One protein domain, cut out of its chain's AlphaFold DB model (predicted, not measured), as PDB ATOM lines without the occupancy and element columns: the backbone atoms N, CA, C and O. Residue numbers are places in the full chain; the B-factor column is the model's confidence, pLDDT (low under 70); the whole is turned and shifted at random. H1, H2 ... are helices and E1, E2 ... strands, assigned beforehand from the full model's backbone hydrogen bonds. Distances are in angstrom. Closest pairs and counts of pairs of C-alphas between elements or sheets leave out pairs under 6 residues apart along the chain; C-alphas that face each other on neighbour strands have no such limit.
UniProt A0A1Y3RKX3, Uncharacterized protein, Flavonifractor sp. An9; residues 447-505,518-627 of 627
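AT A GLANCE: This is residues 447 to 505 and 518 to 627 of the 627 residues of an uncharacterized protein of Flavonifractor sp. An9 (UniProt A0A1Y3RKX3). A strongly twisted antiparallel sheet of eight strands has three helices packed on it, H1 over E3, H4 over E4 and H5 over E7, with H4 meeting both H1 and H5. From this body residues 489 to 496 and 498 to 504, in H3 and just past it, stick out as an arm. The printed part has 169 residues with five named helices and eight named strands, in the order H1 E1 H2 E2 H3 E3 E4 E5 H4 H5 E6 E7 E8; the class is mixed, helices and strands. The whole is compact, with a radius of gyration of the C-alphas of 16.8 A, and elongated, spanning 60 by 36 by 34 A.

HOW THE PARTS SIT: H1, residues 455 to 465, is on the branched sheet at a height of 8.3 A, over E3, residues 520 to 528, and only just not over E1 and E2, residues 470 to 472 and 481 to 483, with 2 C-alphas falling on each. The closest C-alphas of H1 and E3 are those of Leu 459 and Ile 524, 7.4 A apart. Edge strands E1 and E2 lie on one side of E3, antiparallel to it; N 471 and O 527, and N 482 and O 523, are each 2.8 A apart. H2, residues 477 to 480, and H3, residues 484 to 502, only graze the sheet. On the other side of E3 is E4, residues 531 to 541, which bends by 66 degrees at residue 534. E3, E4 and E5, residues 553 to 557, form a meander, each strand the antiparallel neighbour of the one before; N 522 and O 539, and N 555 and O 536, are each 2.8 A apart. H4, residues 562 to 579, is over E4 at a height of 5.8 A, closest at the C-alphas of Thr 533 and Ser 564, 5.3 A. With residues 574 to 578 alone it touches H1, about perpendicular at 82 degrees, closest at C-alphas 465 and 575, 6.6 A. H5, residues 585 to 596, touches H4 at a steep tilt of 47 degrees, opposite ways, closest at C-alphas 573 and 588, 5.5 A. E6, E7 and E8, residues 604 to 607, 610 to 616 and 619 to 626, form a second meander; N 605 and O 612, and N 613 and O 623, are each 2.9 A apart. E8 is also antiparallel to E5, with N 622 and O 554 2.8 A apart. In H3, H4 and H5 every O i to N i+4 pair is within hydrogen-bond range, in H1 6 of 7; H2 is too short for one.

IN THESE COORDINATES: H1 begins at C-alpha 455, (17.318, 46.147, -35.101). H3 measures 26.9 A, E4 26.8 A, E3 26.2 A and H4 25.6 A. E8, 22.9 A long, ends at C-alpha 626, (24.171, 55.709, -49.518).

THE WHOLE: C-alphas 504 and 582, the two farthest apart, are 61.0 A apart. Residues 506 to 517 are not printed; C-alphas 505 and 518 are 31.2 A apart across the cut. The link from E4 to E5 is long, with 11 residues. The pLDDT is under 70 at residues 558 to 559 and 617 to 619.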
ATOM      1  N   GLU A 447      20.669  51.634 -46.069       84.50
ATOM      2  CA  GLU A 447      19.691  52.582 -46.609       84.50
ATOM      3  C   GLU A 447      19.973  53.975 -46.029       84.50
ATOM      4  O   GLU A 447      19.989  54.159 -44.813       84.50
ATOM      5  N   GLY A 448      20.247  54.965 -46.886       87.31
ATOM      6  CA  GLY A 448      20.659  56.296 -46.432       87.31
ATOM      7  C   GLY A 448      21.876  56.224 -45.501       87.31
ATOM      8  O   GLY A 448      22.954  55.814 -45.922       87.31
ATOM      9  N   ARG A 449      21.703  56.602 -44.228       86.12
ATOM     10  CA  ARG A 449      22.746  56.539 -43.179       86.12
ATOM     11  C   ARG A 449      22.490  55.465 -42.114       86.12
ATOM     12  O   ARG A 449      23.119  55.476 -41.057       86.12
ATOM     13  N   HIS A 450      21.551  54.554 -42.356       88.56
ATOM     14  CA  HIS A 450      21.174  53.504 -41.414       88.56
ATOM     15  C   HIS A 450      21.125  52.125 -42.070       88.56
ATOM     16  O   HIS A 450      21.246  51.955 -43.283       88.56
ATOM     17  N   PHE A 451      20.968  51.103 -41.234       87.38
ATOM     18  CA  PHE A 451      20.698  49.758 -41.716       87.38
ATOM     19  C   PHE A 451      19.245  49.637 -42.186       87.38
ATOM     20  O   PHE A 451      18.347  50.277 -41.636       87.38
ATOM     21  N   LYS A 452      19.001  48.799 -43.195       90.69
ATOM     22  CA  LYS A 452      17.656  48.543 -43.719       90.69
ATOM     23  C   LYS A 452      16.892  47.546 -42.840       90.69
ATOM     24  O   LYS A 452      17.267  46.364 -42.776       90.69
ATOM     25  N   GLY A 453      15.784  48.008 -42.262       93.50
ATOM     26  CA  GLY A 453      14.883  47.249 -41.386       93.50
ATOM     27  C   GLY A 453      15.097  47.525 -39.896       93.50
ATOM     28  O   GLY A 453      15.901  48.373 -39.507       93.50
ATOM     29  N   SER A 454      14.374  46.801 -39.047       95.56
ATOM     30  CA  SER A 454      14.453  46.947 -37.585       95.56
ATOM     31  C   SER A 454      15.734  46.349 -36.983       95.56
ATOM     32  O   SER A 454      16.317  45.437 -37.577       95.56
ATOM     33  N   PRO A 455      16.166  46.756 -35.771       96.19
ATOM     34  CA  PRO A 455      17.318  46.147 -35.101       96.19
ATOM     35  C   PRO A 455      17.273  44.612 -35.015       96.19
ATOM     36  O   PRO A 455      18.301  43.957 -35.186       96.19
ATOM     37  N   MET A 456      16.090  44.018 -34.818       96.25
ATOM     38  CA  MET A 456      15.910  42.560 -34.837       96.25
ATOM     39  C   MET A 456      16.128  41.932 -36.218       96.25
ATOM     40  O   MET A 456      16.645  40.818 -36.318       96.25
ATOM     41  N   GLU A 457      15.728  42.608 -37.291       94.56
ATOM     42  CA  GLU A 457      15.984  42.141 -38.656       94.56
ATOM     43  C   GLU A 457      17.460  42.283 -39.019       94.56
ATOM     44  O   GLU A 457      18.035  41.353 -39.586       94.56
ATOM     45  N   VAL A 458      18.090  43.392 -38.624       93.12
ATOM     46  CA  VAL A 458      19.533  43.609 -38.782       93.12
ATOM     47  C   VAL A 458      20.313  42.513 -38.062       93.12
ATOM     48  O   VAL A 458      21.164  41.887 -38.687       93.12
ATOM     49  N   LEU A 459      19.972  42.200 -36.805       94.69
ATOM     50  CA  LEU A 459      20.580  41.107 -36.039       94.69
ATOM     51  C   LEU A 459      20.540  39.771 -36.803       94.69
ATOM     52  O   LEU A 459      21.552  39.076 -36.897       94.69
ATOM     53  N   ARG A 460      19.383  39.415 -37.375       92.12
ATOM     54  CA  ARG A 460      19.231  38.171 -38.149       92.12
ATOM     55  C   ARG A 460      20.081  38.182 -39.417       92.12
ATOM     56  O   ARG A 460      20.752  37.191 -39.693       92.12
ATOM     57  N   LYS A 461      20.069  39.293 -40.167       90.62
ATOM     58  CA  LYS A 461      20.861  39.453 -41.396       90.62
ATOM     59  C   LYS A 461      22.355  39.311 -41.105       90.62
ATOM     60  O   LYS A 461      23.017  38.511 -41.753       90.62
ATOM     61  N   ILE A 462      22.880  40.027 -40.108       90.56
ATOM     62  CA  ILE A 462      24.318  39.989 -39.803       90.56
ATOM     63  C   ILE A 462      24.753  38.618 -39.279       90.56
ATOM     64  O   ILE A 462      25.794  38.123 -39.700       90.56
ATOM     65  N   GLN A 463      23.949  37.962 -38.429       90.94
ATOM     66  CA  GLN A 463      24.287  36.660 -37.842       90.94
ATOM     67  C   GLN A 463      24.487  35.568 -38.906       90.94
ATOM     68  O   GLN A 463      25.265  34.644 -38.678       90.94
ATOM     69  N   ALA A 464      23.830  35.688 -40.063       87.19
ATOM     70  CA  ALA A 464      23.993  34.776 -41.195       87.19
ATOM     71  C   ALA A 464      25.289  35.004 -42.001       87.19
ATOM     72  O   ALA A 464      25.713  34.118 -42.737       87.19
ATOM     73  N   ILE A 465      25.912  36.181 -41.877       87.62
ATOM     74  CA  ILE A 465      27.076  36.606 -42.677       87.62
ATOM     75  C   ILE A 465      28.384  36.491 -41.884       87.62
ATOM     76  O   ILE A 465      29.469  36.434 -42.474       87.62
ATOM     77  N   LEU A 466      28.297  36.491 -40.549       88.94
ATOM     78  CA  LEU A 466      29.462  36.495 -39.672       88.94
ATOM     79  C   LEU A 466      30.429  35.339 -39.989       88.94
ATOM     80  O   LEU A 466      29.984  34.220 -40.259       88.94
ATOM     81  N   PRO A 467      31.753  35.577 -39.922       85.38
ATOM     82  CA  PRO A 467      32.732  34.509 -40.067       85.38
ATOM     83  C   PRO A 467      32.518  33.396 -39.033       85.38
ATOM     84  O   PRO A 467      32.008  33.631 -37.933       85.38
ATOM     85  N   GLN A 468      32.971  32.182 -39.351       83.69
ATOM     86  CA  GLN A 468      32.909  31.060 -38.415       83.69
ATOM     87  C   GLN A 468      33.585  31.418 -37.079       83.69
ATOM     88  O   GLN A 468      34.666  32.007 -37.048       83.69
ATOM     89  N   GLY A 469      32.930  31.064 -35.970       87.38
ATOM     90  CA  GLY A 469      33.393  31.369 -34.612       87.38
ATOM     91  C   GLY A 469      32.900  32.704 -34.044       87.38
ATOM     92  O   GLY A 469      33.110  32.950 -32.855       87.38
ATOM     93  N   TYR A 470      32.209  33.527 -34.844       91.81
ATOM     94  CA  TYR A 470      31.636  34.800 -34.405       91.81
ATOM     95  C   TYR A 470      30.121  34.726 -34.200       91.81
ATOM     96  O   TYR A 470      29.405  33.995 -34.888       91.81
ATOM     97  N   LYS A 471      29.629  35.528 -33.254       92.69
ATOM     98  CA  LYS A 471      28.207  35.709 -32.948       92.69
ATOM     99  C   LYS A 471      27.871  37.186 -32.752       92.69
ATOM    100  O   LYS A 471      28.719  37.981 -32.342       92.69
ATOM    101  N   ALA A 472      26.626  37.534 -33.046       92.12
ATOM    102  CA  ALA A 472      26.044  38.842 -32.808       92.12
ATOM    103  C   ALA A 472      25.257  38.800 -31.491       92.12
ATOM    104  O   ALA A 472      24.159  38.259 -31.428       92.12
ATOM    105  N   GLY A 473      25.838  39.368 -30.439       90.38
ATOM    106  CA  GLY A 473      25.332  39.305 -29.073       90.38
ATOM    107  C   GLY A 473      25.957  38.179 -28.247       90.38
ATOM    108  O   GLY A 473      26.436  37.174 -28.772       90.38
ATOM    109  N   LYS A 474      25.964  38.369 -26.920       85.81
ATOM    110  CA  LYS A 474      26.314  37.313 -25.951       85.81
ATOM    111  C   LYS A 474      25.182  36.310 -25.757       85.81
ATOM    112  O   LYS A 474      25.430  35.142 -25.482       85.81
ATOM    113  N   GLU A 475      23.958  36.808 -25.848       89.62
ATOM    114  CA  GLU A 475      22.723  36.047 -25.720       89.62
ATOM    115  C   GLU A 475      22.032  35.977 -27.083       89.62
ATOM    116  O   GLU A 475      22.425  36.668 -28.023       89.62
ATOM    117  N   GLU A 476      21.011  35.134 -27.197       89.12
ATOM    118  CA  GLU A 476      20.251  34.959 -28.434       89.12
ATOM    119  C   GLU A 476      18.970  35.806 -28.445       89.12
ATOM    120  O   GLU A 476      18.438  36.209 -27.408       89.12
ATOM    121  N   GLY A 477      18.443  36.055 -29.646       91.94
ATOM    122  CA  GLY A 477      17.190  36.785 -29.824       91.94
ATOM    123  C   GLY A 477      17.285  38.241 -29.363       91.94
ATOM    124  O   GLY A 477      18.273  38.918 -29.619       91.94
ATOM    125  N   GLU A 478      16.245  38.738 -28.697       94.00
ATOM    126  CA  GLU A 478      16.165  40.144 -28.273       94.00
ATOM    127  C   GLU A 478      17.262  40.530 -27.274       94.00
ATOM    128  O   GLU A 478      17.746  41.660 -27.298       94.00
ATOM    129  N   ALA A 479      17.710  39.587 -26.442       92.62
ATOM    130  CA  ALA A 479      18.749  39.831 -25.447       92.62
ATOM    131  C   ALA A 479      20.144  40.064 -26.064       92.62
ATOM    132  O   ALA A 479      21.040  40.590 -25.403       92.62
ATOM    133  N   ALA A 480      20.322  39.746 -27.352       93.19
ATOM    134  CA  ALA A 480      21.510  40.116 -28.118       93.19
ATOM    135  C   ALA A 480      21.644  41.639 -28.319       93.19
ATOM    136  O   ALA A 480      22.745  42.134 -28.583       93.19
ATOM    137  N   ILE A 481      20.530  42.375 -28.220       96.00
ATOM    138  CA  ILE A 481      20.437  43.806 -28.504       96.00
ATOM    139  C   ILE A 481      20.380  44.584 -27.187       96.00
ATOM    140  O   ILE A 481      19.414  44.526 -26.430       96.00
ATOM    141  N   VAL A 482      21.413  45.378 -26.927       94.81
ATOM    142  CA  VAL A 482      21.520  46.188 -25.710       94.81
ATOM    143  C   VAL A 482      20.920  47.570 -25.955       94.81
ATOM    144  O   VAL A 482      21.355  48.275 -26.862       94.81
ATOM    145  N   ASN A 483      19.971  48.009 -25.119       94.75
ATOM    146  CA  ASN A 483      19.537  49.411 -25.095       94.75
ATOM    147  C   ASN A 483      20.640  50.274 -24.459       94.75
ATOM    148  O   ASN A 483      20.803  50.338 -23.231       94.75
ATOM    149  N   TYR A 484      21.436  50.914 -25.310       93.25
ATOM    150  CA  TYR A 484      22.591  51.690 -24.890       93.25
ATOM    151  C   TYR A 484      22.208  53.073 -24.360       93.25
ATOM    152  O   TYR A 484      22.893  53.574 -23.467       93.25
ATOM    153  N   SER A 485      21.095  53.661 -24.813       93.88
ATOM    154  CA  SER A 485      20.559  54.902 -24.228       93.88
ATOM    155  C   SER A 485      20.262  54.730 -22.736       93.88
ATOM    156  O   SER A 485      20.748  55.507 -21.913       93.88
ATOM    157  N   LYS A 486      19.569  53.644 -22.367       94.62
ATOM    158  CA  LYS A 486      19.321  53.291 -20.963       94.62
ATOM    159  C   LYS A 486      20.623  53.037 -20.201       94.62
ATOM    160  O   LYS A 486      20.818  53.569 -19.112       94.62
ATOM    161  N   THR A 487      21.535  52.262 -20.790       92.81
ATOM    162  CA  THR A 487      22.838  51.952 -20.175       92.81
ATOM    163  C   THR A 487      23.643  53.225 -19.880       92.81
ATOM    164  O   THR A 487      24.195  53.380 -18.790       92.81
ATOM    165  N   SER A 488      23.674  54.165 -20.827       89.88
ATOM    166  CA  SER A 488      24.363  55.450 -20.684       89.88
ATOM    167  C   SER A 488      23.717  56.326 -19.617       89.88
ATOM    168  O   SER A 488      24.422  56.926 -18.807       89.88
ATOM    169  N   HIS A 489      22.383  56.366 -19.572       92.00
ATOM    170  CA  HIS A 489      21.653  57.064 -18.519       92.00
ATOM    171  C   HIS A 489      21.993  56.507 -17.131       92.00
ATOM    172  O   HIS A 489      22.351  57.265 -16.230       92.00
ATOM    173  N   ASP A 490      21.946  55.186 -16.960       92.06
ATOM    174  CA  ASP A 490      22.217  54.536 -15.675       92.06
ATOM    175  C   ASP A 490      23.665  54.760 -15.207       92.06
ATOM    176  O   ASP A 490      23.917  54.980 -14.013       92.06
ATOM    177  N   LEU A 491      24.619  54.778 -16.145       90.06
ATOM    178  CA  LEU A 491      26.007  55.142 -15.869       90.06
ATOM    179  C   LEU A 491      26.130  56.609 -15.434       90.06
ATOM    180  O   LEU A 491      26.773  56.890 -14.422       90.06
ATOM    181  N   ALA A 492      25.482  57.537 -16.144       88.19
ATOM    182  CA  ALA A 492      25.494  58.959 -15.804       88.19
ATOM    183  C   ALA A 492      24.915  59.216 -14.403       88.19
ATOM    184  O   ALA A 492      25.518  59.940 -13.611       88.19
ATOM    185  N   GLN A 493      23.805  58.558 -14.051       90.50
ATOM    186  CA  GLN A 493      23.229  58.628 -12.703       90.50
ATOM    187  C   GLN A 493      24.190  58.092 -11.632       90.50
ATOM    188  O   GLN A 493      24.292  58.658 -10.544       90.50
ATOM    189  N   SER A 494      24.929  57.022 -11.937       88.31
ATOM    190  CA  SER A 494      25.905  56.436 -11.010       88.31
ATOM    191  C   SER A 494      27.103  57.367 -10.773       88.31
ATOM    192  O   SER A 494      27.524  57.556  -9.631       88.31
ATOM    193  N   ILE A 495      27.617  58.001 -11.833       86.75
ATOM    194  CA  ILE A 495      28.697  58.998 -11.748       86.75
ATOM    195  C   ILE A 495      28.232  60.240 -10.980       86.75
ATOM    196  O   ILE A 495      28.962  60.743 -10.121       86.75
ATOM    197  N   GLN A 496      27.013  60.715 -11.242       85.00
ATOM    198  CA  GLN A 496      26.440  61.845 -10.515       85.00
ATOM    199  C   GLN A 496      26.303  61.524  -9.024       85.00
ATOM    200  O   GLN A 496      26.718  62.327  -8.193       85.00
ATOM    201  N   GLY A 497      25.822  60.326  -8.674       86.94
ATOM    202  CA  GLY A 497      25.715  59.890  -7.281       86.94
ATOM    203  C   GLY A 497      27.060  59.837  -6.553       86.94
ATOM    204  O   GLY A 497      27.161  60.293  -5.414       86.94
ATOM    205  N   LEU A 498      28.117  59.353  -7.217       85.38
ATOM    206  CA  LEU A 498      29.483  59.398  -6.680       85.38
ATOM    207  C   LEU A 498      29.968  60.840  -6.484       85.38
ATOM    208  O   LEU A 498      30.535  61.169  -5.442       85.38
ATOM    209  N   THR A 499      29.716  61.707  -7.463       83.31
ATOM    210  CA  THR A 499      30.095  63.126  -7.416       83.31
ATOM    211  C   THR A 499      29.390  63.853  -6.271       83.31
ATOM    212  O   THR A 499      30.026  64.588  -5.516       83.31
ATOM    213  N   ASP A 500      28.089  63.618  -6.102       85.06
ATOM    214  CA  ASP A 500      27.295  64.192  -5.017       85.06
ATOM    215  C   ASP A 500      27.811  63.717  -3.656       85.06
ATOM    216  O   ASP A 500      28.000  64.540  -2.761       85.06
ATOM    217  N   ALA A 501      28.131  62.425  -3.518       84.31
ATOM    218  CA  ALA A 501      28.689  61.862  -2.291       84.31
ATOM    219  C   ALA A 501      30.044  62.489  -1.921       84.31
ATOM    220  O   ALA A 501      30.247  62.868  -0.767       84.31
ATOM    221  N   ILE A 502      30.945  62.662  -2.895       83.88
ATOM    222  CA  ILE A 502      32.243  63.334  -2.697       83.88
ATOM    223  C   ILE A 502      32.048  64.784  -2.233       83.88
ATOM    224  O   ILE A 502      32.824  65.293  -1.429       83.88
ATOM    225  N   GLN A 503      30.995  65.445  -2.711       83.75
ATOM    226  CA  GLN A 503      30.676  66.833  -2.379       83.75
ATOM    227  C   GLN A 503      29.739  66.981  -1.168       83.75
ATOM    228  O   GLN A 503      29.318  68.095  -0.858       83.75
ATOM    229  N   GLY A 504      29.382  65.886  -0.484       84.44
ATOM    230  CA  GLY A 504      28.470  65.900   0.665       84.44
ATOM    231  C   GLY A 504      27.018  66.276   0.330       84.44
ATOM    232  O   GLY A 504      26.264  66.663   1.224       84.44
ATOM    233  N   ARG A 505      26.614  66.190  -0.942       87.94
ATOM    234  CA  ARG A 505      25.250  66.464  -1.415       87.94
ATOM    235  C   ARG A 505      24.402  65.187  -1.362       87.94
ATOM    236  O   ARG A 505      24.905  64.082  -1.556       87.94
ATOM    237  N   GLU A 518      10.628  58.382 -28.619       90.62
ATOM    238  CA  GLU A 518      12.014  58.827 -28.627       90.62
ATOM    239  C   GLU A 518      12.904  57.807 -29.343       90.62
ATOM    240  O   GLU A 518      12.771  56.591 -29.168       90.62
ATOM    241  N   ASP A 519      13.815  58.319 -30.167       92.88
ATOM    242  CA  ASP A 519      14.834  57.509 -30.819       92.88
ATOM    243  C   ASP A 519      15.900  57.079 -29.801       92.88
ATOM    244  O   ASP A 519      16.412  57.888 -29.025       92.88
ATOM    245  N   LYS A 520      16.226  55.787 -29.782       94.50
ATOM    246  CA  LYS A 520      17.164  55.186 -28.829       94.50
ATOM    247  C   LYS A 520      18.335  54.585 -29.574       94.50
ATOM    248  O   LYS A 520      18.170  53.984 -30.633       94.50
ATOM    249  N   GLN A 521      19.505  54.657 -28.952       95.25
ATOM    250  CA  GLN A 521      20.671  53.936 -29.417       95.25
ATOM    251  C   GLN A 521      20.640  52.506 -28.869       95.25
ATOM    252  O   GLN A 521      20.676  52.279 -27.656       95.25
ATOM    253  N   TYR A 522      20.624  51.541 -29.776       96.06
ATOM    254  CA  TYR A 522      20.823  50.124 -29.516       96.06
ATOM    255  C   TYR A 522      22.230  49.699 -29.927       96.06
ATOM    256  O   TYR A 522      22.832  50.274 -30.834       96.06
ATOM    257  N   ARG A 523      22.765  48.673 -29.261       94.50
ATOM    258  CA  ARG A 523      24.047  48.064 -29.616       94.50
ATOM    259  C   ARG A 523      23.944  46.561 -29.760       94.50
ATOM    260  O   ARG A 523      23.410  45.891 -28.881       94.50
ATOM    261  N   ILE A 524      24.540  46.046 -30.827       94.56
ATOM    262  CA  ILE A 524      24.781  44.617 -31.010       94.56
ATOM    263  C   ILE A 524      26.284  44.392 -30.879       94.56
ATOM    264  O   ILE A 524      27.053  44.826 -31.733       94.56
ATOM    265  N   ASN A 525      26.714  43.756 -29.791       92.75
ATOM    266  CA  ASN A 525      28.133  43.482 -29.556       92.75
ATOM    267  C   ASN A 525      28.554  42.215 -30.295       92.75
ATOM    268  O   ASN A 525      27.861  41.205 -30.217       92.75
ATOM    269  N   LEU A 526      29.705  42.238 -30.951       91.69
ATOM    270  CA  LEU A 526      30.269  41.046 -31.565       91.69
ATOM    271  C   LEU A 526      31.044  40.225 -30.533       91.69
ATOM    272  O   LEU A 526      31.728  40.758 -29.652       91.69
ATOM    273  N   VAL A 527      30.907  38.909 -30.644       91.69
ATOM    274  CA  VAL A 527      31.482  37.933 -29.718       91.69
ATOM    275  C   VAL A 527      32.229  36.877 -30.522       91.69
ATOM    276  O   VAL A 527      31.725  36.412 -31.545       91.69
ATOM    277  N   ARG A 528      33.424  36.501 -30.065       90.94
ATOM    278  CA  ARG A 528      34.248  35.426 -30.632       90.94
ATOM    279  C   ARG A 528      34.381  34.328 -29.581       90.94
ATOM    280  O   ARG A 528      35.025  34.528 -28.557       90.94
ATOM    281  N   GLY A 529      33.739  33.181 -29.801       84.62
ATOM    282  CA  GLY A 529      33.583  32.175 -28.740       84.62
ATOM    283  C   GLY A 529      32.741  32.712 -27.574       84.62
ATOM    284  O   GLY A 529      31.562  33.006 -27.766       84.62
ATOM    285  N   GLU A 530      33.340  32.844 -26.386       80.38
ATOM    286  CA  GLU A 530      32.719  33.473 -25.202       80.38
ATOM    287  C   GLU A 530      33.210  34.918 -24.957       80.38
ATOM    288  O   GLU A 530      32.658  35.635 -24.117       80.38
ATOM    289  N   ASP A 531      34.211  35.376 -25.716       83.88
ATOM    290  CA  ASP A 531      34.889  36.654 -25.499       83.88
ATOM    291  C   ASP A 531      34.237  37.804 -26.276       83.88
ATOM    292  O   ASP A 531      33.903  37.689 -27.459       83.88
ATOM    293  N   VAL A 532      34.093  38.961 -25.624       81.75
ATOM    294  CA  VAL A 532      33.647  40.198 -26.286       81.75
ATOM    295  C   VAL A 532      34.808  40.774 -27.079       81.75
ATOM    296  O   VAL A 532      35.842  41.094 -26.500       81.75
ATOM    297  N   THR A 533      34.612  40.984 -28.378       86.50
ATOM    298  CA  THR A 533      35.682  41.475 -29.264       86.50
ATOM    299  C   THR A 533      35.978  42.964 -29.071       86.50
ATOM    300  O   THR A 533      37.015  43.464 -29.493       86.50
ATOM    301  N   GLY A 534      35.058  43.703 -28.441       86.19
ATOM    302  CA  GLY A 534      35.091  45.167 -28.353       86.19
ATOM    303  C   GLY A 534      34.533  45.863 -29.598       86.19
ATOM    304  O   GLY A 534      34.472  47.094 -29.626       86.19
ATOM    305  N   VAL A 535      34.091  45.087 -30.593       91.62
ATOM    306  CA  VAL A 535      33.431  45.573 -31.806       91.62
ATOM    307  C   VAL A 535      31.919  45.507 -31.631       91.62
ATOM    308  O   VAL A 535      31.387  44.543 -31.077       91.62
ATOM    309  N   HIS A 536      31.211  46.527 -32.100       92.69
ATOM    310  CA  HIS A 536      29.763  46.606 -31.986       92.69
ATOM    311  C   HIS A 536      29.122  47.294 -33.187       92.69
ATOM    312  O   HIS A 536      29.736  48.113 -33.865       92.69
ATOM    313  N   LEU A 537      27.851  46.981 -33.408       93.25
ATOM    314  CA  LEU A 537      26.966  47.724 -34.289       93.25
ATOM    315  C   LEU A 537      26.164  48.710 -33.447       93.25
ATOM    316  O   LEU A 537      25.476  48.278 -32.523       93.25
ATOM    317  N   ALA A 538      26.254  50.004 -33.742       93.94
ATOM    318  CA  ALA A 538      25.382  51.013 -33.157       93.94
ATOM    319  C   ALA A 538      24.208  51.266 -34.106       93.94
ATOM    320  O   ALA A 538      24.405  51.590 -35.277       93.94
ATOM    321  N   LEU A 539      22.999  51.094 -33.583       95.25
ATOM    322  CA  LEU A 539      21.742  51.250 -34.303       95.25
ATOM    323  C   LEU A 539      20.896  52.300 -33.601       95.25
ATOM    324  O   LEU A 539      20.911  52.388 -32.377       95.25
ATOM    325  N   HIS A 540      20.127  53.054 -34.365       95.31
ATOM    326  CA  HIS A 540      19.202  54.050 -33.849       95.31
ATOM    327  C   HIS A 540      17.790  53.635 -34.245       95.31
ATOM    328  O   HIS A 540      17.565  53.293 -35.399       95.31
ATOM    329  N   ALA A 541      16.871  53.531 -33.287       96.12
ATOM    330  CA  ALA A 541      15.469  53.205 -33.543       96.12
ATOM    331  C   ALA A 541      14.593  53.579 -32.340       96.12
ATOM    332  O   ALA A 541      15.047  53.612 -31.196       96.12
ATOM    333  N   LYS A 542      13.281  53.719 -32.546       95.19
ATOM    334  CA  LYS A 542      12.313  53.877 -31.437       95.19
ATOM    335  C   LYS A 542      12.166  52.615 -30.577       95.19
ATOM    336  O   LYS A 542      11.948  52.677 -29.363       95.19
ATOM    337  N   SER A 543      12.289  51.443 -31.203       94.94
ATOM    338  CA  SER A 543      12.232  50.121 -30.560       94.94
ATOM    339  C   SER A 543      12.991  49.087 -31.391       94.94
ATOM    340  O   SER A 543      13.191  49.302 -32.583       94.94
ATOM    341  N   ILE A 544      13.315  47.928 -30.814       96.12
ATOM    342  CA  ILE A 544      14.008  46.841 -31.530       96.12
ATOM    343  C   ILE A 544      13.196  46.207 -32.677       96.12
ATOM    344  O   ILE A 544      13.757  45.461 -33.478       96.12
ATOM    345  N   HIS A 545      11.895  46.503 -32.766       95.94
ATOM    346  CA  HIS A 545      10.979  46.006 -33.803       95.94
ATOM    347  C   HIS A 545      10.525  47.086 -34.793       95.94
ATOM    348  O   HIS A 545       9.718  46.802 -35.671       95.94
ATOM    349  N   GLN A 546      10.991  48.322 -34.628       95.06
ATOM    350  CA  GLN A 546      10.737  49.406 -35.575       95.06
ATOM    351  C   GLN A 546      11.989  49.634 -36.408       95.06
ATOM    352  O   GLN A 546      13.089  49.360 -35.928       95.06
ATOM    353  N   ASP A 547      11.806  50.117 -37.634       95.31
ATOM    354  CA  ASP A 547      12.906  50.365 -38.558       95.31
ATOM    355  C   ASP A 547      13.967  51.271 -37.944       95.31
ATOM    356  O   ASP A 547      13.660  52.183 -37.163       95.31
ATOM    357  N   CYS A 548      15.222  50.990 -38.294       94.25
ATOM    358  CA  CYS A 548      16.316  51.863 -37.925       94.25
ATOM    359  C   CYS A 548      16.087  53.270 -38.501       94.25
ATOM    360  O   CYS A 548      15.651  53.442 -39.637       94.25
ATOM    361  N   SER A 549      16.416  54.272 -37.701       88.38
ATOM    362  CA  SER A 549      16.427  55.694 -38.020       88.38
ATOM    363  C   SER A 549      17.812  56.272 -37.735       88.38
ATOM    364  O   SER A 549      18.651  55.611 -37.139       88.38
ATOM    365  N   GLY A 550      18.076  57.509 -38.157       84.81
ATOM    366  CA  GLY A 550      19.314  58.208 -37.794       84.81
ATOM    367  C   GLY A 550      20.586  57.607 -38.402       84.81
ATOM    368  O   GLY A 550      20.551  56.971 -39.450       84.81
ATOM    369  N   GLU A 551      21.726  57.873 -37.765       85.75
ATOM    370  CA  GLU A 551      23.046  57.429 -38.217       85.75
ATOM    371  C   GLU A 551      23.455  56.148 -37.481       85.75
ATOM    372  O   GLU A 551      23.527  56.120 -36.252       85.75
ATOM    373  N   CYS A 552      23.700  55.075 -38.231       87.31
ATOM    374  CA  CYS A 552      24.186  53.804 -37.698       87.31
ATOM    375  C   CYS A 552      25.654  53.590 -38.081       87.31
ATOM    376  O   CYS A 552      26.087  53.996 -39.157       87.31
ATOM    377  N   CYS A 553      26.428  52.912 -37.232       90.50
ATOM    378  CA  CYS A 553      27.862  52.732 -37.471       90.50
ATOM    379  C   CYS A 553      28.417  51.411 -36.917       90.50
ATOM    380  O   CYS A 553      27.830  50.777 -36.034       90.50
ATOM    381  N   PHE A 554      29.579  51.006 -37.434       92.81
ATOM    382  CA  PHE A 554      30.397  49.945 -36.842       92.81
ATOM    383  C   PHE A 554      31.407  50.575 -35.890       92.81
ATOM    384  O   PHE A 554      32.264  51.330 -36.333       92.81
ATOM    385  N   GLY A 555      31.342  50.270 -34.600       91.12
ATOM    386  CA  GLY A 555      32.226  50.839 -33.589       91.12
ATOM    387  C   GLY A 555      33.238  49.839 -33.037       91.12
ATOM    388  O   GLY A 555      32.941  48.658 -32.869       91.12
ATOM    389  N   ILE A 556      34.413  50.339 -32.672       90.94
ATOM    390  CA  ILE A 556      35.411  49.673 -31.837       90.94
ATOM    391  C   ILE A 556      35.796  50.611 -30.684       90.94
ATOM    392  O   ILE A 556      35.807  51.840 -30.818       90.94
ATOM    393  N   ASN A 557      36.074  50.047 -29.509       80.50
ATOM    394  CA  ASN A 557      36.545  50.830 -28.364       80.50
ATOM    395  C   ASN A 557      37.799  51.636 -28.736       80.50
ATOM    396  O   ASN A 557      38.698  51.087 -29.355       80.50
ATOM    397  N   GLY A 558      37.900  52.909 -28.327       67.62
ATOM    398  CA  GLY A 558      39.031  53.763 -28.730       67.62
ATOM    399  C   GLY A 558      40.398  53.306 -28.211       67.62
ATOM    400  O   GLY A 558      41.412  53.611 -28.828       67.62
ATOM    401  N   SER A 559      40.435  52.537 -27.118       68.94
ATOM    402  CA  SER A 559      41.594  51.727 -26.730       68.94
ATOM    403  C   SER A 559      41.322  50.272 -27.107       68.94
ATOM    404  O   SER A 559      40.657  49.552 -26.354       68.94
ATOM    405  N   PHE A 560      41.793  49.855 -28.276       84.06
ATOM    406  CA  PHE A 560      41.624  48.492 -28.775       84.06
ATOM    407  C   PHE A 560      42.946  47.720 -28.742       84.06
ATOM    408  O   PHE A 560      44.021  48.307 -28.843       84.06
ATOM    409  N   SER A 561      42.867  46.402 -28.563       86.12
ATOM    410  CA  SER A 561      44.013  45.511 -28.756       86.12
ATOM    411  C   SER A 561      44.184  45.171 -30.236       86.12
ATOM    412  O   SER A 561      43.275  45.384 -31.041       86.12
ATOM    413  N   GLU A 562      45.329  44.588 -30.587       87.81
ATOM    414  CA  GLU A 562      45.542  44.020 -31.921       87.81
ATOM    415  C   GLU A 562      44.462  42.980 -32.267       87.81
ATOM    416  O   GLU A 562      43.898  43.035 -33.354       87.81
ATOM    417  N   ASP A 563      44.077  42.122 -31.315       89.81
ATOM    418  CA  ASP A 563      42.989  41.150 -31.500       89.81
ATOM    419  C   ASP A 563      41.651  41.826 -31.827       89.81
ATOM    420  O   ASP A 563      40.969  41.424 -32.767       89.81
ATOM    421  N   SER A 564      41.287  42.885 -31.096       91.50
ATOM    422  CA  SER A 564      40.068  43.652 -31.372       91.50
ATOM    423  C   SER A 564      40.116  44.325 -32.748       91.50
ATOM    424  O   SER A 564      39.089  44.418 -33.418       91.50
ATOM    425  N   ALA A 565      41.293  44.786 -33.184       92.62
ATOM    426  CA  ALA A 565      41.486  45.349 -34.518       92.62
ATOM    427  C   ALA A 565      41.325  44.281 -35.611       92.62
ATOM    428  O   ALA A 565      40.642  44.528 -36.605       92.62
ATOM    429  N   VAL A 566      41.886  43.084 -35.412       94.00
ATOM    430  CA  VAL A 566      41.687  41.931 -36.305       94.00
ATOM    431  C   VAL A 566      40.208  41.562 -36.382       94.00
ATOM    432  O   VAL A 566      39.671  41.412 -37.479       94.00
ATOM    433  N   ASP A 567      39.528  41.464 -35.240       93.81
ATOM    434  CA  ASP A 567      38.101  41.148 -35.184       93.81
ATOM    435  C   ASP A 567      37.264  42.214 -35.913       93.81
ATOM    436  O   ASP A 567      36.353  41.876 -36.672       93.81
ATOM    437  N   PHE A 568      37.603  43.497 -35.745       94.69
ATOM    438  CA  PHE A 568      36.955  44.604 -36.448       94.69
ATOM    439  C   PHE A 568      37.132  44.482 -37.956       94.69
ATOM    440  O   PHE A 568      36.145  44.432 -38.685       94.69
ATOM    441  N   VAL A 569      38.377  44.381 -38.428       95.44
ATOM    442  CA  VAL A 569      38.676  44.319 -39.861       95.44
ATOM    443  C   VAL A 569      38.010  43.098 -40.494       95.44
ATOM    444  O   VAL A 569      37.348  43.246 -41.518       95.44
ATOM    445  N   LYS A 570      38.093  41.917 -39.868       92.81
ATOM    446  CA  LYS A 570      37.499  40.677 -40.398       92.81
ATOM    447  C   LYS A 570      35.980  40.727 -40.472       92.81
ATOM    448  O   LYS A 570      35.408  40.300 -41.473       92.81
ATOM    449  N   VAL A 571      35.315  41.182 -39.411       92.38
ATOM    450  CA  VAL A 571      33.850  41.165 -39.377       92.38
ATOM    451  C   VAL A 571      33.272  42.283 -40.234       92.38
ATOM    452  O   VAL A 571      32.369  42.035 -41.033       92.38
ATOM    453  N   VAL A 572      33.798  43.502 -40.105       93.06
ATOM    454  CA  VAL A 572      33.276  44.657 -40.839       93.06
ATOM    455  C   VAL A 572      33.530  44.497 -42.335       93.06
ATOM    456  O   VAL A 572      32.602  44.703 -43.114       93.06
ATOM    457  N   SER A 573      34.715  44.031 -42.758       92.88
ATOM    458  CA  SER A 573      34.963  43.784 -44.184       92.88
ATOM    459  C   SER A 573      34.031  42.714 -44.746       92.88
ATOM    460  O   SER A 573      33.561  42.856 -45.870       92.88
ATOM    461  N   ARG A 574      33.694  41.677 -43.966       89.94
ATOM    462  CA  ARG A 574      32.775  40.619 -44.403       89.94
ATOM    463  C   ARG A 574      31.345  41.125 -44.584       89.94
ATOM    464  O   ARG A 574      30.685  40.742 -45.548       89.94
ATOM    465  N   LEU A 575      30.879  41.987 -43.684       89.62
ATOM    466  CA  LEU A 575      29.555  42.603 -43.771       89.62
ATOM    467  C   LEU A 575      29.475  43.593 -44.939       89.62
ATOM    468  O   LEU A 575      28.507  43.564 -45.694       89.62
ATOM    469  N   LEU A 576      30.515  44.409 -45.136       90.69
ATOM    470  CA  LEU A 576      30.615  45.314 -46.282       90.69
ATOM    471  C   LEU A 576      30.698  44.549 -47.603       90.69
ATOM    472  O   LEU A 576      29.987  44.893 -48.537       90.69
ATOM    473  N   PHE A 577      31.480  43.473 -47.671       90.38
ATOM    474  CA  PHE A 577      31.575  42.618 -48.856       90.38
ATOM    475  C   PHE A 577      30.220  42.005 -49.244       90.38
ATOM    476  O   PHE A 577      29.935  41.838 -50.423       90.38
ATOM    477  N   ALA A 578      29.352  41.705 -48.271       87.81
ATOM    478  CA  ALA A 578      27.993  41.230 -48.539       87.81
ATOM    479  C   ALA A 578      27.026  42.345 -48.991       87.81
ATOM    480  O   ALA A 578      26.060  42.069 -49.703       87.81
ATOM    481  N   ALA A 579      27.269  43.589 -48.569       86.88
ATOM    482  CA  ALA A 579      26.440  44.746 -48.904       86.88
ATOM    483  C   ALA A 579      26.854  45.432 -50.221       86.88
ATOM    484  O   ALA A 579      26.014  46.049 -50.876       86.88
ATOM    485  N   LEU A 580      28.131  45.328 -50.603       88.75
ATOM    486  CA  LEU A 580      28.759  46.069 -51.697       88.75
ATOM    487  C   LEU A 580      29.282  45.095 -52.780       88.75
ATOM    488  O   LEU A 580      30.406  44.588 -52.675       88.75
ATOM    489  N   PRO A 581      28.474  44.790 -53.812       84.31
ATOM    490  CA  PRO A 581      28.716  43.684 -54.739       84.31
ATOM    491  C   PRO A 581      29.917  43.860 -55.676       84.31
ATOM    492  O   PRO A 581      30.358  42.876 -56.263       84.31
ATOM    493  N   THR A 582      30.453  45.071 -55.855       86.88
ATOM    494  CA  THR A 582      31.666  45.274 -56.671       86.88
ATOM    495  C   THR A 582      32.931  45.416 -55.827       86.88
ATOM    496  O   THR A 582      34.023  45.569 -56.373       86.88
ATOM    497  N   SER A 583      32.799  45.350 -54.499       87.38
ATOM    498  CA  SER A 583      33.930  45.465 -53.584       87.38
ATOM    499  C   SER A 583      34.777  44.206 -53.561       87.38
ATOM    500  O   SER A 583      34.262  43.091 -53.503       87.38
ATOM    501  N   ASP A 584      36.086  44.400 -53.490       88.06
ATOM    502  CA  ASP A 584      37.045  43.349 -53.184       88.06
ATOM    503  C   ASP A 584      37.321  43.295 -51.669       88.06
ATOM    504  O   ASP A 584      37.456  44.325 -50.999       88.06
ATOM    505  N   LEU A 585      37.388  42.081 -51.112       89.31
ATOM    506  CA  LEU A 585      37.542  41.880 -49.671       89.31
ATOM    507  C   LEU A 585      38.905  42.375 -49.169       89.31
ATOM    508  O   LEU A 585      38.974  42.946 -48.082       89.31
ATOM    509  N   GLU A 586      39.969  42.179 -49.949       91.25
ATOM    510  CA  GLU A 586      41.326  42.618 -49.604       91.25
ATOM    511  C   GLU A 586      41.422  44.150 -49.583       91.25
ATOM    512  O   GLU A 586      41.978  44.733 -48.650       91.25
ATOM    513  N   THR A 587      40.784  44.813 -50.546       90.75
ATOM    514  CA  THR A 587      40.665  46.273 -50.621       90.75
ATOM    515  C   THR A 587      39.916  46.830 -49.409       90.75
ATOM    516  O   THR A 587      40.397  47.761 -48.761       90.75
ATOM    517  N   LEU A 588      38.777  46.228 -49.041       92.75
ATOM    518  CA  LEU A 588      38.025  46.614 -47.843       92.75
ATOM    519  C   LEU A 588      38.846  46.407 -46.562       92.75
ATOM    520  O   LEU A 588      38.861  47.281 -45.700       92.75
ATOM    521  N   GLN A 589      39.542  45.274 -46.430       94.69
ATOM    522  CA  GLN A 589      40.404  45.003 -45.274       94.69
ATOM    523  C   GLN A 589      41.552  46.011 -45.171       94.69
ATOM    524  O   GLN A 589      41.820  46.523 -44.084       94.69
ATOM    525  N   THR A 590      42.182  46.332 -46.302       93.94
ATOM    526  CA  THR A 590      43.263  47.319 -46.397       93.94
ATOM    527  C   THR A 590      42.785  48.696 -45.968       93.94
ATOM    528  O   THR A 590      43.394  49.289 -45.077       93.94
ATOM    529  N   PHE A 591      41.663  49.170 -46.519       93.62
ATOM    530  CA  PHE A 591      41.059  50.440 -46.122       93.62
ATOM    531  C   PHE A 591      40.747  50.464 -44.622       93.62
ATOM    532  O   PHE A 591      41.211  51.352 -43.914       93.62
ATOM    533  N   LEU A 592      40.032  49.460 -44.105       94.44
ATOM    534  CA  LEU A 592      39.649  49.419 -42.692       94.44
ATOM    535  C   LEU A 592      40.868  49.422 -41.765       94.44
ATOM    536  O   LEU A 592      40.869  50.169 -40.790       94.44
ATOM    537  N   ALA A 593      41.901  48.631 -42.062       94.25
ATOM    538  CA  ALA A 593      43.117  48.586 -41.255       94.25
ATOM    539  C   ALA A 593      43.887  49.915 -41.322       94.25
ATOM    540  O   ALA A 593      44.216  50.489 -40.284       94.25
ATOM    541  N   GLN A 594      44.128  50.444 -42.525       92.44
ATOM    542  CA  GLN A 594      44.822  51.720 -42.702       92.44
ATOM    543  C   GLN A 594      44.078  52.859 -42.004       92.44
ATOM    544  O   GLN A 594      44.694  53.651 -41.292       92.44
ATOM    545  N   SER A 595      42.757  52.932 -42.145       90.31
ATOM    546  CA  SER A 595      41.954  53.971 -41.509       90.31
ATOM    547  C   SER A 595      41.890  53.805 -39.990       90.31
ATOM    548  O   SER A 595      42.022  54.798 -39.276       90.31
ATOM    549  N   LEU A 596      41.769  52.574 -39.473       89.62
ATOM    550  CA  LEU A 596      41.782  52.278 -38.033       89.62
ATOM    551  C   LEU A 596      43.081  52.755 -37.365       89.62
ATOM    552  O   LEU A 596      43.042  53.314 -36.269       89.62
ATOM    553  N   TYR A 597      44.212  52.607 -38.060       89.12
ATOM    554  CA  TYR A 597      45.519  53.085 -37.608       89.12
ATOM    555  C   TYR A 597      45.878  54.491 -38.113       89.12
ATOM    556  O   TYR A 597      46.951  54.981 -37.777       89.12
ATOM    557  N   GLY A 598      44.996  55.185 -38.852       85.94
ATOM    558  CA  GLY A 598      45.219  56.543 -39.396       85.94
ATOM    559  C   GLY A 598      46.462  56.657 -40.264       85.94
ATOM    560  O   GLY A 598      47.250  57.586 -40.110       85.94
ATOM    561  N   LEU A 599      46.648  55.655 -41.113       88.56
ATOM    562  CA  LEU A 599      47.678  55.565 -42.141       88.56
ATOM    563  C   LEU A 599      47.069  55.587 -43.551       88.56
ATOM    564  O   LEU A 599      47.800  55.483 -44.531       88.56
ATOM    565  N   ALA A 600      45.742  55.692 -43.656       86.44
ATOM    566  CA  ALA A 600      45.056  55.834 -44.932       86.44
ATOM    567  C   ALA A 600      45.316  57.225 -45.529       86.44
ATOM    568  O   ALA A 600      45.307  58.223 -44.810       86.44
ATOM    569  N   GLU A 601      45.488  57.291 -46.851       82.38
ATOM    570  CA  GLU A 601      45.620  58.564 -47.577       82.38
ATOM    571  C   GLU A 601      44.344  59.421 -47.490       82.38
ATOM    572  O   GLU A 601      44.400  60.644 -47.592       82.38
ATOM    573  N   SER A 602      43.193  58.776 -47.279       83.44
ATOM    574  CA  SER A 602      41.902  59.418 -47.049       83.44
ATOM    575  C   SER A 602      41.147  58.712 -45.923       83.44
ATOM    576  O   SER A 602      41.223  57.491 -45.773       83.44
ATOM    577  N   ASP A 603      40.380  59.474 -45.142       77.38
ATOM    578  CA  ASP A 603      39.469  58.945 -44.123       77.38
ATOM    579  C   ASP A 603      38.196  58.328 -44.727       77.38
ATOM    580  O   ASP A 603      37.391  57.758 -43.990       77.38
ATOM    581  N   GLN A 604      38.016  58.410 -46.052       89.75
ATOM    582  CA  GLN A 604      36.824  57.935 -46.745       89.75
ATOM    583  C   GLN A 604      37.106  57.288 -48.108       89.75
ATOM    584  O   GLN A 604      38.040  57.662 -48.815       89.75
ATOM    585  N   ILE A 605      36.235  56.358 -48.505       91.56
ATOM    586  CA  ILE A 605      36.192  55.767 -49.852       91.56
ATOM    587  C   ILE A 605      34.758  55.750 -50.389       91.56
ATOM    588  O   ILE A 605      33.797  55.807 -49.619       91.56
ATOM    589  N   TYR A 606      34.619  55.664 -51.713       91.38
ATOM    590  CA  TYR A 606      33.332  55.582 -52.405       91.38
ATOM    591  C   TYR A 606      33.264  54.279 -53.191       91.38
ATOM    592  O   TYR A 606      34.103  54.043 -54.058       91.38
ATOM    593  N   GLN A 607      32.260  53.456 -52.901       88.62
ATOM    594  CA  GLN A 607      32.098  52.140 -53.512       88.62
ATOM    595  C   GLN A 607      30.611  51.804 -53.639       88.62
ATOM    596  O   GLN A 607      29.869  51.958 -52.676       88.62
ATOM    597  N   ASP A 608      30.163  51.374 -54.821       87.12
ATOM    598  CA  ASP A 608      28.754  51.021 -55.090       87.12
ATOM    599  C   ASP A 608      27.729  52.106 -54.701       87.12
ATOM    600  O   ASP A 608      26.629  51.810 -54.243       87.12
ATOM    601  N   GLY A 609      28.087  53.385 -54.867       87.31
ATOM    602  CA  GLY A 609      27.229  54.508 -54.458       87.31
ATOM    603  C   GLY A 609      27.173  54.729 -52.942       87.31
ATOM    604  O   GLY A 609      26.392  55.547 -52.477       87.31
ATOM    605  N   VAL A 610      28.010  54.040 -52.165       89.38
ATOM    606  CA  VAL A 610      28.119  54.197 -50.714       89.38
ATOM    607  C   VAL A 610      29.430  54.892 -50.371       89.38
ATOM    608  O   VAL A 610      30.511  54.447 -50.760       89.38
ATOM    609  N   ARG A 611      29.347  55.985 -49.612       92.38
ATOM    610  CA  ARG A 611      30.502  56.599 -48.955       92.38
ATOM    611  C   ARG A 611      30.760  55.876 -47.642       92.38
ATOM    612  O   ARG A 611      29.881  55.855 -46.789       92.38
ATOM    613  N   LEU A 612      31.961  55.347 -47.454       92.19
ATOM    614  CA  LEU A 612      32.434  54.797 -46.183       92.19
ATOM    615  C   LEU A 612      33.421  55.777 -45.563       92.19
ATOM    616  O   LEU A 612      34.321  56.228 -46.265       92.19
ATOM    617  N   ARG A 613      33.279  56.099 -44.275       90.75
ATOM    618  CA  ARG A 613      34.164  57.041 -43.578       90.75
ATOM    619  C   ARG A 613      34.560  56.526 -42.202       90.75
ATOM    620  O   ARG A 613      33.700  56.206 -41.389       90.75
ATOM    621  N   MET A 614      35.857  56.486 -41.921       89.56
ATOM    622  CA  MET A 614      36.365  56.151 -40.593       89.56
ATOM    623  C   MET A 614      36.535  57.413 -39.753       89.56
ATOM    624  O   MET A 614      37.252  58.334 -40.134       89.56
ATOM    625  N   VAL A 615      35.940  57.425 -38.565       84.31
ATOM    626  CA  VAL A 615      36.071  58.512 -37.596       84.31
ATOM    627  C   VAL A 615      36.848  58.013 -36.384       84.31
ATOM    628  O   VAL A 615      36.471  57.033 -35.742       84.31
ATOM    629  N   ARG A 616      37.941  58.707 -36.049       76.56
ATOM    630  CA  ARG A 616      38.816  58.389 -34.914       76.56
ATOM    631  C   ARG A 616      38.761  59.485 -33.847       76.56
ATOM    632  O   ARG A 616      39.255  60.587 -34.063       76.56
ATOM    633  N   LYS A 617      38.162  59.189 -32.688       66.69
ATOM    634  CA  LYS A 617      38.111  60.071 -31.500       66.69
ATOM    635  C   LYS A 617      38.409  59.273 -30.216       66.69
ATOM    636  O   LYS A 617      39.303  58.437 -30.202       66.69
ATOM    637  N   GLN A 618      37.654  59.515 -29.132       55.19
ATOM    638  CA  GLN A 618      37.616  58.652 -27.935       55.19
ATOM    639  C   GLN A 618      37.076  57.246 -28.229       55.19
ATOM    640  O   GLN A 618      37.358  56.310 -27.486       55.19
ATOM    641  N   TYR A 619      36.303  57.112 -29.304       66.62
ATOM    642  CA  TYR A 619      35.901  55.848 -29.905       66.62
ATOM    643  C   TYR A 619      36.311  55.896 -31.375       66.62
ATOM    644  O   TYR A 619      36.426  56.989 -31.939       66.62
ATOM    645  N   THR A 620      36.532  54.735 -31.980       83.81
ATOM    646  CA  THR A 620      36.760  54.642 -33.422       83.81
ATOM    647  C   THR A 620      35.558  53.957 -34.042       83.81
ATOM    648  O   THR A 620      35.108  52.931 -33.534       83.81
ATOM    649  N   TRP A 621      34.994  54.527 -35.098       88.81
ATOM    650  CA  TRP A 621      33.850  53.927 -35.770       88.81
ATOM    651  C   TRP A 621      33.842  54.225 -37.266       88.81
ATOM    652  O   TRP A 621      34.390  55.225 -37.720       88.81
ATOM    653  N   LEU A 622      33.209  53.332 -38.020       90.38
ATOM    654  CA  LEU A 622      32.966  53.458 -39.448       90.38
ATOM    655  C   LEU A 622      31.520  53.906 -39.685       90.38
ATOM    656  O   LEU A 622      30.583  53.171 -39.362       90.38
ATOM    657  N   GLU A 623      31.369  55.086 -40.271       90.06
ATOM    658  CA  GLU A 623      30.114  55.641 -40.785       90.06
ATOM    659  C   GLU A 623      29.936  55.260 -42.259       90.06
ATOM    660  O   GLU A 623      30.911  55.042 -42.989       90.06
ATOM    661  N   PHE A 624      28.684  55.216 -42.712       88.38
ATOM    662  CA  PHE A 624      28.351  55.018 -44.118       88.38
ATOM    663  C   PHE A 624      27.196  55.925 -44.561       88.38
ATOM    664  O   PHE A 624      26.326  56.281 -43.768       88.38
ATOM    665  N   GLU A 625      27.181  56.297 -45.840       88.31
ATOM    666  CA  GLU A 625      26.091  57.052 -46.466       88.31
ATOM    667  C   GLU A 625      25.854  56.543 -47.892       88.31
ATOM    668  O   GLU A 625      26.758  56.596 -48.724       88.31
ATOM    669  N   VAL A 626      24.649  56.040 -48.168       84.44
ATOM    670  CA  VAL A 626      24.171  55.709 -49.518       84.44
ATOM    671  C   VAL A 626      23.793  57.014 -50.229       84.44
ATOM    672  O   VAL A 626      22.990  57.780 -49.691       84.44
ATOM    673  N   LEU A 627      24.395  57.270 -51.394       83.25
ATOM    674  CA  LEU A 627      24.312  58.525 -52.157       83.25
ATOM    675  C   LEU A 627      23.242  58.526 -53.250       83.25
ATOM    676  O   LEU A 627      22.989  57.454 -53.849       83.25
TER     677      LEU A 627